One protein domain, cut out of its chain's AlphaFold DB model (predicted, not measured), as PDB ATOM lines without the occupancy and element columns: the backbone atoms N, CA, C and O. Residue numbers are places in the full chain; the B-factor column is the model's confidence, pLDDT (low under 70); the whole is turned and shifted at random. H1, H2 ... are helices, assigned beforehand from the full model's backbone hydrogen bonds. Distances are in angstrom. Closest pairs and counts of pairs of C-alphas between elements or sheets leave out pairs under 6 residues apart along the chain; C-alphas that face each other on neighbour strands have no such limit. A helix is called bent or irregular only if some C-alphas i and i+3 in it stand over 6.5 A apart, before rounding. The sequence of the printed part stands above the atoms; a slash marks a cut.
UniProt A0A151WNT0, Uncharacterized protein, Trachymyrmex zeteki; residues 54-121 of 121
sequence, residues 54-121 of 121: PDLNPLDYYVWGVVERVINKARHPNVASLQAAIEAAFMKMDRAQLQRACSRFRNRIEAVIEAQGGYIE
ATOM      1  N   PRO A  54      19.141   7.390 -52.161       87.19
ATOM      2  CA  PRO A  54      18.589   6.043 -51.994       87.19
ATOM      3  C   PRO A  54      19.513   5.132 -51.172       87.19
ATOM      4  O   PRO A  54      19.039   4.231 -50.474       87.19
ATOM      5  N   ASP A  55      20.819   5.409 -51.172       88.88
ATOM      6  CA  ASP A  55      21.809   4.696 -50.368       88.88
ATOM      7  C   ASP A  55      21.616   4.902 -48.858       88.88
ATOM      8  O   ASP A  55      22.067   4.094 -48.033       88.88
ATOM      9  N   LEU A  56      20.885   5.946 -48.477       90.25
ATOM     10  CA  LEU A  56      20.587   6.305 -47.096       90.25
ATOM     11  C   LEU A  56      19.115   6.056 -46.726       90.25
ATOM     12  O   LEU A  56      18.684   6.415 -45.630       90.25
ATOM     13  N   ASN A  57      18.342   5.360 -47.564       90.06
ATOM     14  CA  ASN A  57      16.974   4.965 -47.239       90.06
ATOM     15  C   ASN A  57      16.823   3.433 -47.171       90.06
ATOM     16  O   ASN A  57      16.878   2.769 -48.205       90.06
ATOM     17  N   PRO A  58      16.555   2.838 -45.987       92.19
ATOM     18  CA  PRO A  58      16.336   1.393 -45.856       92.19
ATOM     19  C   PRO A  58      15.216   0.838 -46.735       92.19
ATOM     20  O   PRO A  58      15.238  -0.351 -47.071       92.19
ATOM     21  N   LEU A  59      14.235   1.672 -47.101       91.94
ATOM     22  CA  LEU A  59      13.211   1.267 -48.055       91.94
ATOM     23  C   LEU A  59      13.809   1.007 -49.441       91.94
ATOM     24  O   LEU A  59      13.501  -0.023 -50.040       91.94
ATOM     25  N   ASP A  60      14.703   1.883 -49.895       92.06
ATOM     26  CA  ASP A  60      15.275   1.849 -51.239       92.06
ATOM     27  C   ASP A  60      16.422   0.836 -51.342       92.06
ATOM     28  O   ASP A  60      16.361  -0.068 -52.175       92.06
ATOM     29  N   TYR A  61      17.415   0.878 -50.442       92.25
ATOM     30  CA  TYR A  61      18.574  -0.029 -50.533       92.25
ATOM     31  C   TYR A  61      18.285  -1.479 -50.099       92.25
ATOM     32  O   TYR A  61      19.150  -2.353 -50.225       92.25
ATOM     33  N   TYR A  62      17.114  -1.770 -49.515       93.88
ATOM     34  CA  TYR A  62      16.807  -3.117 -49.019       93.88
ATOM     35  C   TYR A  62      15.366  -3.569 -49.243       93.88
ATOM     36  O   TYR A  62      15.154  -4.594 -49.898       93.88
ATOM     37  N   VAL A  63      14.381  -2.878 -48.658       94.31
ATOM     38  CA  VAL A  63      12.996  -3.387 -48.593       94.31
ATOM     39  C   VAL A  63      12.425  -3.583 -49.990       94.31
ATOM     40  O   VAL A  63      11.878  -4.655 -50.261       94.31
ATOM     41  N   TRP A  64      12.621  -2.621 -50.895       94.81
ATOM     42  CA  TRP A  64      12.158  -2.760 -52.270       94.81
ATOM     43  C   TRP A  64      12.799  -3.935 -52.992       94.81
ATOM     44  O   TRP A  64      12.074  -4.734 -53.578       94.81
ATOM     45  N   GLY A  65      14.108  -4.147 -52.842       94.06
ATOM     46  CA  GLY A  65      14.780  -5.313 -53.423       94.06
ATOM     47  C   GLY A  65      14.285  -6.657 -52.864       94.06
ATOM     48  O   GLY A  65      14.346  -7.689 -53.538       94.06
ATOM     49  N   VAL A  66      13.780  -6.708 -51.626       94.00
ATOM     50  CA  VAL A  66      13.119  -7.914 -51.092       94.00
ATOM     51  C   VAL A  66      11.729  -8.087 -51.698       94.00
ATOM     52  O   VAL A  66      11.416  -9.182 -52.169       94.00
ATOM     53  N   VAL A  67      10.913  -7.032 -51.698       95.69
ATOM     54  CA  VAL A  67       9.543  -7.077 -52.226       95.69
ATOM     55  C   VAL A  67       9.556  -7.423 -53.711       95.69
ATOM     56  O   VAL A  67       8.876  -8.367 -54.105       95.69
ATOM     57  N   GLU A  68      10.393  -6.755 -54.505       95.88
ATOM     58  CA  GLU A  68      10.569  -6.992 -55.938       95.88
ATOM     59  C   GLU A  68      10.895  -8.463 -56.235       95.88
ATOM     60  O   GLU A  68      10.223  -9.110 -57.041       95.88
ATOM     61  N   ARG A  69      11.859  -9.044 -55.505       95.25
ATOM     62  CA  ARG A  69      12.223 -10.466 -55.638       95.25
ATOM     63  C   ARG A  69      11.091 -11.426 -55.290       95.25
ATOM     64  O   ARG A  69      11.125 -12.569 -55.737       95.25
ATOM     65  N   VAL A  70      10.139 -11.027 -54.448       93.94
ATOM     66  CA  VAL A  70       8.985 -11.860 -54.084       93.94
ATOM     67  C   VAL A  70       7.884 -11.737 -55.130       93.94
ATOM     68  O   VAL A  70       7.397 -12.770 -55.594       93.94
ATOM     69  N   ILE A  71       7.514 -10.512 -55.513       96.06
ATOM     70  CA  ILE A  71       6.403 -10.265 -56.443       96.06
ATOM     71  C   ILE A  71       6.737 -10.767 -57.853       96.06
ATOM     72  O   ILE A  71       5.922 -11.446 -58.468       96.06
ATOM     73  N   ASN A  72       7.979 -10.586 -58.315       95.75
ATOM     74  CA  ASN A  72       8.377 -10.948 -59.679       95.75
ATOM     75  C   ASN A  72       8.516 -12.467 -59.906       95.75
ATOM     76  O   ASN A  72       8.793 -12.897 -61.024       95.75
ATOM     77  N   LYS A  73       8.295 -13.305 -58.881       94.75
ATOM     78  CA  LYS A  73       8.217 -14.772 -59.038       94.75
ATOM     79  C   LYS A  73       6.949 -15.230 -59.754       94.75
ATOM     80  O   LYS A  73       6.902 -16.364 -60.224       94.75
ATOM     81  N   ALA A  74       5.920 -14.389 -59.798       92.06
ATOM     82  CA  ALA A  74       4.656 -14.694 -60.442       92.06
ATOM     83  C   ALA A  74       4.266 -13.571 -61.404       92.06
ATOM     84  O   ALA A  74       4.579 -12.402 -61.198       92.06
ATOM     85  N   ARG A  75       3.541 -13.926 -62.467       95.31
ATOM     86  CA  ARG A  75       2.939 -12.932 -63.353       95.31
ATOM     87  C   ARG A  75       1.635 -12.433 -62.737       95.31
ATOM     88  O   ARG A  75       0.787 -13.236 -62.354       95.31
ATOM     89  N   HIS A  76       1.444 -11.119 -62.723       97.19
ATOM     90  CA  HIS A  76       0.209 -10.492 -62.259       97.19
ATOM     91  C   HIS A  76      -0.673 -10.110 -63.458       97.19
ATOM     92  O   HIS A  76      -0.217  -9.371 -64.329       97.19
ATOM     93  N   PRO A  77      -1.923 -10.606 -63.552       96.81
ATOM     94  CA  PRO A  77      -2.792 -10.352 -64.705       96.81
ATOM     95  C   PRO A  77      -3.378  -8.934 -64.733       96.81
ATOM     96  O   PRO A  77      -3.871  -8.499 -65.767       96.81
ATOM     97  N   ASN A  78      -3.370  -8.225 -63.602       97.38
ATOM     98  CA  ASN A  78      -3.892  -6.869 -63.477       97.38
ATOM     99  C   ASN A  78      -3.270  -6.143 -62.272       97.38
ATOM    100  O   ASN A  78      -2.613  -6.755 -61.426       97.38
ATOM    101  N   VAL A  79      -3.519  -4.833 -62.196       97.56
ATOM    102  CA  VAL A  79      -3.001  -3.951 -61.139       97.56
ATOM    103  C   VAL A  79      -3.472  -4.382 -59.749       97.56
ATOM    104  O   VAL A  79      -2.674  -4.364 -58.821       97.56
ATOM    105  N   ALA A  80      -4.719  -4.840 -59.596       97.94
ATOM    106  CA  ALA A  80      -5.239  -5.279 -58.298       97.94
ATOM    107  C   ALA A  80      -4.492  -6.515 -57.764       97.94
ATOM    108  O   ALA A  80      -4.146  -6.576 -56.586       97.94
ATOM    109  N   SER A  81      -4.182  -7.479 -58.637       97.25
ATOM    110  CA  SER A  81      -3.372  -8.648 -58.279       97.25
ATOM    111  C   SER A  81      -1.944  -8.260 -57.895       97.25
ATOM    112  O   SER A  81      -1.409  -8.817 -56.938       97.25
ATOM    113  N   LEU A  82      -1.341  -7.306 -58.613       97.25
ATOM    114  CA  LEU A  82      -0.014  -6.789 -58.288       97.25
ATOM    115  C   LEU A  82      -0.016  -6.062 -56.935       97.25
ATOM    116  O   LEU A  82       0.820  -6.353 -56.087       97.25
ATOM    117  N   GLN A  83      -0.978  -5.167 -56.708       97.62
ATOM    118  CA  GLN A  83      -1.118  -4.433 -55.452       97.62
ATOM    119  C   GLN A  83      -1.279  -5.391 -54.264       97.62
ATOM    120  O   GLN A  83      -0.538  -5.282 -53.289       97.62
ATOM    121  N   ALA A  84      -2.173  -6.379 -54.372       96.69
ATOM    122  CA  ALA A  84      -2.373  -7.376 -53.322       96.69
ATOM    123  C   ALA A  84      -1.096  -8.189 -53.040       96.69
ATOM    124  O   ALA A  84      -0.803  -8.518 -51.889       96.69
ATOM    125  N   ALA A  85      -0.309  -8.504 -54.075       96.62
ATOM    126  CA  ALA A  85       0.963  -9.202 -53.911       96.62
ATOM    127  C   ALA A  85       2.024  -8.335 -53.218       96.62
ATOM    128  O   ALA A  85       2.745  -8.843 -52.357       96.62
ATOM    129  N   ILE A  86       2.088  -7.042 -53.550       96.75
ATOM    130  CA  ILE A  86       2.961  -6.071 -52.879       96.75
ATOM    131  C   ILE A  86       2.586  -5.981 -51.396       96.75
ATOM    132  O   ILE A  86       3.437  -6.215 -50.540       96.75
ATOM    133  N   GLU A  87       1.314  -5.728 -51.078       96.81
ATOM    134  CA  GLU A  87       0.822  -5.639 -49.695       96.81
ATOM    135  C   GLU A  87       1.126  -6.921 -48.903       96.81
ATOM    136  O   GLU A  87       1.654  -6.867 -47.789       96.81
ATOM    137  N   ALA A  88       0.885  -8.094 -49.499       96.00
ATOM    138  CA  ALA A  88       1.198  -9.374 -48.874       96.00
ATOM    139  C   ALA A  88       2.706  -9.581 -48.650       96.00
ATOM    140  O   ALA A  88       3.091 -10.184 -47.645       96.00
ATOM    141  N   ALA A  89       3.565  -9.110 -49.559       95.62
ATOM    142  CA  ALA A  89       5.017  -9.183 -49.401       95.62
ATOM    143  C   ALA A  89       5.502  -8.302 -48.238       95.62
ATOM    144  O   ALA A  89       6.305  -8.770 -47.429       95.62
ATOM    145  N   PHE A  90       4.965  -7.084 -48.099       94.81
ATOM    146  CA  PHE A  90       5.244  -6.220 -46.946       94.81
ATOM    147  C   PHE A  90       4.798  -6.863 -45.629       94.81
ATOM    148  O   PHE A  90       5.580  -6.918 -44.683       94.81
ATOM    149  N   MET A  91       3.579  -7.407 -45.574       94.75
ATOM    150  CA  MET A  91       3.031  -8.024 -44.356       94.75
ATOM    151  C   MET A  91       3.789  -9.278 -43.904       94.75
ATOM    152  O   MET A  91       3.778  -9.613 -42.721       94.75
ATOM    153  N   LYS A  92       4.438  -9.985 -44.835       95.31
ATOM    154  CA  LYS A  92       5.250 -11.175 -44.541       95.31
ATOM    155  C   LYS A  92       6.677 -10.847 -44.108       95.31
ATOM    156  O   LYS A  92       7.371 -11.753 -43.650       95.31
ATOM    157  N   MET A  93       7.131  -9.605 -44.281       94.00
ATOM    158  CA  MET A  93       8.481  -9.212 -43.897       94.00
ATOM    159  C   MET A  93       8.602  -9.203 -42.374       94.00
ATOM    160  O   MET A  93       7.853  -8.515 -41.677       94.00
ATOM    161  N   ASP A  94       9.538  -9.985 -41.845       94.31
ATOM    162  CA  ASP A  94       9.673 -10.126 -40.402       94.31
ATOM    163  C   ASP A  94      10.424  -8.936 -39.777       94.31
ATOM    164  O   ASP A  94      11.229  -8.240 -40.406       94.31
ATOM    165  N   ARG A  95      10.171  -8.693 -38.487       94.62
ATOM    166  CA  ARG A  95      10.809  -7.596 -37.743       94.62
ATOM    167  C   ARG A  95      12.337  -7.710 -37.731       94.62
ATOM    168  O   ARG A  95      13.011  -6.683 -37.740       94.62
ATOM    169  N   ALA A  96      12.888  -8.920 -37.702       94.81
ATOM    170  CA  ALA A  96      14.331  -9.125 -37.650       94.81
ATOM    171  C   ALA A  96      15.003  -8.759 -38.987       94.81
ATOM    172  O   ALA A  96      16.112  -8.225 -38.984       94.81
ATOM    173  N   GLN A  97      14.338  -8.981 -40.125       92.69
ATOM    174  CA  GLN A  97      14.771  -8.511 -41.445       92.69
ATOM    175  C   GLN A  97      14.860  -6.986 -41.470       92.69
ATOM    176  O   GLN A  97      15.901  -6.448 -41.847       92.69
ATOM    177  N   LEU A  98      13.822  -6.297 -40.991       93.38
ATOM    178  CA  LEU A  98      13.809  -4.833 -40.914       93.38
ATOM    179  C   LEU A  98      14.881  -4.294 -39.960       93.38
ATOM    180  O   LEU A  98      15.579  -3.340 -40.291       93.38
ATOM    181  N   GLN A  99      15.073  -4.930 -38.802       95.56
ATOM    182  CA  GLN A  99      16.132  -4.551 -37.863       95.56
ATOM    183  C   GLN A  99      17.525  -4.684 -38.487       95.56
ATOM    184  O   GLN A  99      18.337  -3.772 -38.339       95.56
ATOM    185  N   ARG A 100      17.786  -5.774 -39.222       93.38
ATOM    186  CA  ARG A 100      19.053  -5.967 -39.946       93.38
ATOM    187  C   ARG A 100      19.254  -4.935 -41.052       93.38
ATOM    188  O   ARG A 100      20.378  -4.479 -41.247       93.38
ATOM    189  N   ALA A 101      18.193  -4.559 -41.764       93.69
ATOM    190  CA  ALA A 101      18.262  -3.490 -42.753       93.69
ATOM    191  C   ALA A 101      18.657  -2.171 -42.076       93.69
ATOM    192  O   ALA A 101      19.700  -1.608 -42.392       93.69
ATOM    193  N   CYS A 102      17.914  -1.756 -41.048       95.00
ATOM    194  CA  CYS A 102      18.177  -0.518 -40.318       95.00
ATOM    195  C   CYS A 102      19.557  -0.490 -39.643       95.00
ATOM    196  O   CYS A 102      20.180   0.568 -39.596       95.00
ATOM    197  N   SER A 103      20.080  -1.623 -39.156       95.06
ATOM    198  CA  SER A 103      21.419  -1.657 -38.548       95.06
ATOM    199  C   SER A 103      22.543  -1.332 -39.536       95.06
ATOM    200  O   SER A 103      23.609  -0.898 -39.107       95.06
ATOM    201  N   ARG A 104      22.314  -1.493 -40.850       94.19
ATOM    202  CA  ARG A 104      23.290  -1.134 -41.896       94.19
ATOM    203  C   ARG A 104      23.363   0.369 -42.153       94.19
ATOM    204  O   ARG A 104      24.336   0.820 -42.746       94.19
ATOM    205  N   PHE A 105      22.375   1.141 -41.697       93.12
ATOM    206  CA  PHE A 105      22.281   2.574 -41.978       93.12
ATOM    207  C   PHE A 105      23.529   3.351 -41.541       93.12
ATOM    208  O   PHE A 105      24.017   4.183 -42.295       93.12
ATOM    209  N   ARG A 106      24.092   3.038 -40.363       94.12
ATOM    210  CA  ARG A 106      25.319   3.693 -39.884       94.12
ATOM    211  C   ARG A 106      26.495   3.457 -40.831       94.12
ATOM    212  O   ARG A 106      27.103   4.421 -41.272       94.12
ATOM    213  N   ASN A 107      26.766   2.201 -41.176       95.31
ATOM    214  CA  ASN A 107      27.886   1.859 -42.052       95.31
ATOM    215  C   ASN A 107      27.708   2.468 -43.452       95.31
ATOM    216  O   ASN A 107      28.681   2.873 -44.074       95.31
ATOM    217  N   ARG A 108      26.463   2.570 -43.941       94.31
ATOM    218  CA  ARG A 108      26.172   3.237 -45.218       94.31
ATOM    219  C   ARG A 108      26.420   4.745 -45.148       94.31
ATOM    220  O   ARG A 108      27.032   5.274 -46.063       94.31
ATOM    221  N   ILE A 109      26.052   5.423 -44.055       91.94
ATOM    222  CA  ILE A 109      26.438   6.833 -43.839       91.94
ATOM    223  C   ILE A 109      27.959   6.990 -43.888       91.94
ATOM    224  O   ILE A 109      28.454   7.895 -44.553       91.94
ATOM    225  N   GLU A 110      28.696   6.132 -43.185       95.00
ATOM    226  CA  GLU A 110      30.161   6.189 -43.149       95.00
ATOM    227  C   GLU A 110      30.761   6.018 -44.552       95.00
ATOM    228  O   GLU A 110      31.622   6.803 -44.942       95.00
ATOM    229  N   ALA A 111      30.236   5.082 -45.345       93.31
ATOM    230  CA  ALA A 111      30.659   4.874 -46.725       93.31
ATOM    231  C   ALA A 111      30.300   6.053 -47.653       93.31
ATOM    232  O   ALA A 111      31.134   6.456 -48.459       93.31
ATOM    233  N   VAL A 112      29.120   6.673 -47.513       90.50
ATOM    234  CA  VAL A 112      28.772   7.897 -48.267       90.50
ATOM    235  C   VAL A 112      29.704   9.053 -47.890       90.50
ATOM    236  O   VAL A 112      30.119   9.821 -48.757       90.50
ATOM    237  N   ILE A 113      30.074   9.185 -46.610       88.44
ATOM    238  CA  ILE A 113      31.046  10.193 -46.158       88.44
ATOM    239  C   ILE A 113      32.419   9.940 -46.793       88.44
ATOM    240  O   ILE A 113      33.031  10.883 -47.295       88.44
ATOM    241  N   GLU A 114      32.890   8.691 -46.800       92.25
ATOM    242  CA  GLU A 114      34.156   8.301 -47.437       92.25
ATOM    243  C   GLU A 114      34.138   8.569 -48.949       92.25
ATOM    244  O   GLU A 114      35.098   9.112 -49.496       92.25
ATOM    245  N   ALA A 115      33.004   8.308 -49.601       89.25
ATOM    246  CA  ALA A 115      32.760   8.623 -51.005       89.25
ATOM    247  C   ALA A 115      32.504  10.122 -51.272       89.25
ATOM    248  O   ALA A 115      32.201  10.496 -52.404       89.25
ATOM    249  N   GLN A 116      32.603  10.990 -50.257       84.94
ATOM    250  CA  GLN A 116      32.349  12.435 -50.351       84.94
ATOM    251  C   GLN A 116      30.957  12.780 -50.913       84.94
ATOM    252  O   GLN A 116      30.794  13.743 -51.665       84.94
ATOM    253  N   GLY A 117      29.940  12.001 -50.538       80.50
ATOM    254  CA  GLY A 117      28.579  12.122 -51.068       80.50
ATOM    255  C   GLY A 117      28.362  11.404 -52.404       80.50
ATOM    256  O   GLY A 117      27.348  11.642 -53.054       80.50
ATOM    257  N   GLY A 118      29.321  10.584 -52.842       81.75
ATOM    258  CA  GLY A 118      29.194   9.718 -54.009       81.75
ATOM    259  C   GLY A 118      28.363   8.459 -53.743       81.75
ATOM    260  O   GLY A 118      28.110   8.089 -52.599       81.75
ATOM    261  N   TYR A 119      27.973   7.802 -54.836       84.94
ATOM    262  CA  TYR A 119      27.240   6.533 -54.842       84.94
ATOM    263  C   TYR A 119      28.032   5.396 -54.179       84.94
ATOM    264  O   TYR A 119      29.255   5.318 -54.351       84.94
ATOM    265  N   ILE A 120      27.332   4.491 -53.489       88.88
ATOM    266  CA  ILE A 120      27.914   3.299 -52.856       88.88
ATOM    267  C   ILE A 120      27.061   2.043 -53.121       88.88
ATOM    268  O   ILE A 120      25.844   2.122 -53.241       88.88
ATOM    269  N   GLU A 121      27.679   0.858 -53.177       78.81
ATOM    270  CA  GLU A 121      26.966  -0.429 -53.357       78.81
ATOM    271  C   GLU A 121      26.469  -1.035 -52.024       78.81
ATOM    272  O   GLU A 121      27.242  -1.121 -51.040       78.81
TER     273      GLU A 121
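What this domain is: This is residues 54 to 121 of the 121 residues of an uncharacterized protein of Trachymyrmex zeteki (UniProt A0A151WNT0). The model is a loose, open V of helices, with H2 as one arm and H3 and H4, one after the other, as the second arm, while H1 spans the space between the arms from H3 to H2. Residues 115 to 121 turn back from the far end of H4, and the last C-alpha comes to 10.7 A from the first. The printed part has 68 residues with four named helices, in the order H1, H2, H3, H4, and no named strand; its class is all helix. It is loose, with a radius of gyration of the C-alphas of 14.7 A, and elongated, spanning 45 by 24 by 15 A.

How they stand to each other: After residues 54 to 57 comes H1, residues 58 to 71. It is irregular, its C-alphas 61 and 64 being 7.2 A apart, and its line is a rough one. With residues 67 to 71 alone, H1 touches H2, residues 79 to 92; the closest C-alphas of the two are those of Val 67 and Ala 89, 5.7 A apart. H1 and H2 run opposite ways at a steep tilt of 62 degrees. With residues 58 to 63 alone, H1 touches H3, residues 95 to 103; the closest C-alphas are those of Pro 58 and Ala 101, 6.1 A apart. H1 and H3 run opposite ways at a steep tilt of 39 degrees. H2 and H3 are apart. H4, residues 105 to 114, is close to H1 but not clearly touching it; their closest C-alphas, those of Pro 58 and Phe 105, are 7.2 A apart. H3 and H4 meet only through their link, and H2 and H4 are apart. In H2, H3 and H4 every O i to N i+4 pair is within hydrogen-bond range, and in H1 8 of 10 are.

Where its parts are: H1 begins with C-alpha 58 at (16.336, 1.393, -45.856) and measures 18.6 A from first to last C-alpha. H2 measures 19.9 A and begins with C-alpha 79 at (-3.001, -3.951, -61.139). H3 measures 12.2 A. H4 measures 14.3 A and ends with C-alpha 114 at (34.156, 8.301, -47.437).

The domain as a whole: The two C-alphas farthest apart are those of Pro 77 and Glu 114, at 44.8 A. The printed part has no cut, and it ends at residue 121, the chain's last residue. The links from H2 to H3 and from H3 to H4 are tight, the link from H1 to H2 is short with 7 residues, and no link is long. The mean pLDDT of the printed part is 93.2, and no printed residue is under 70.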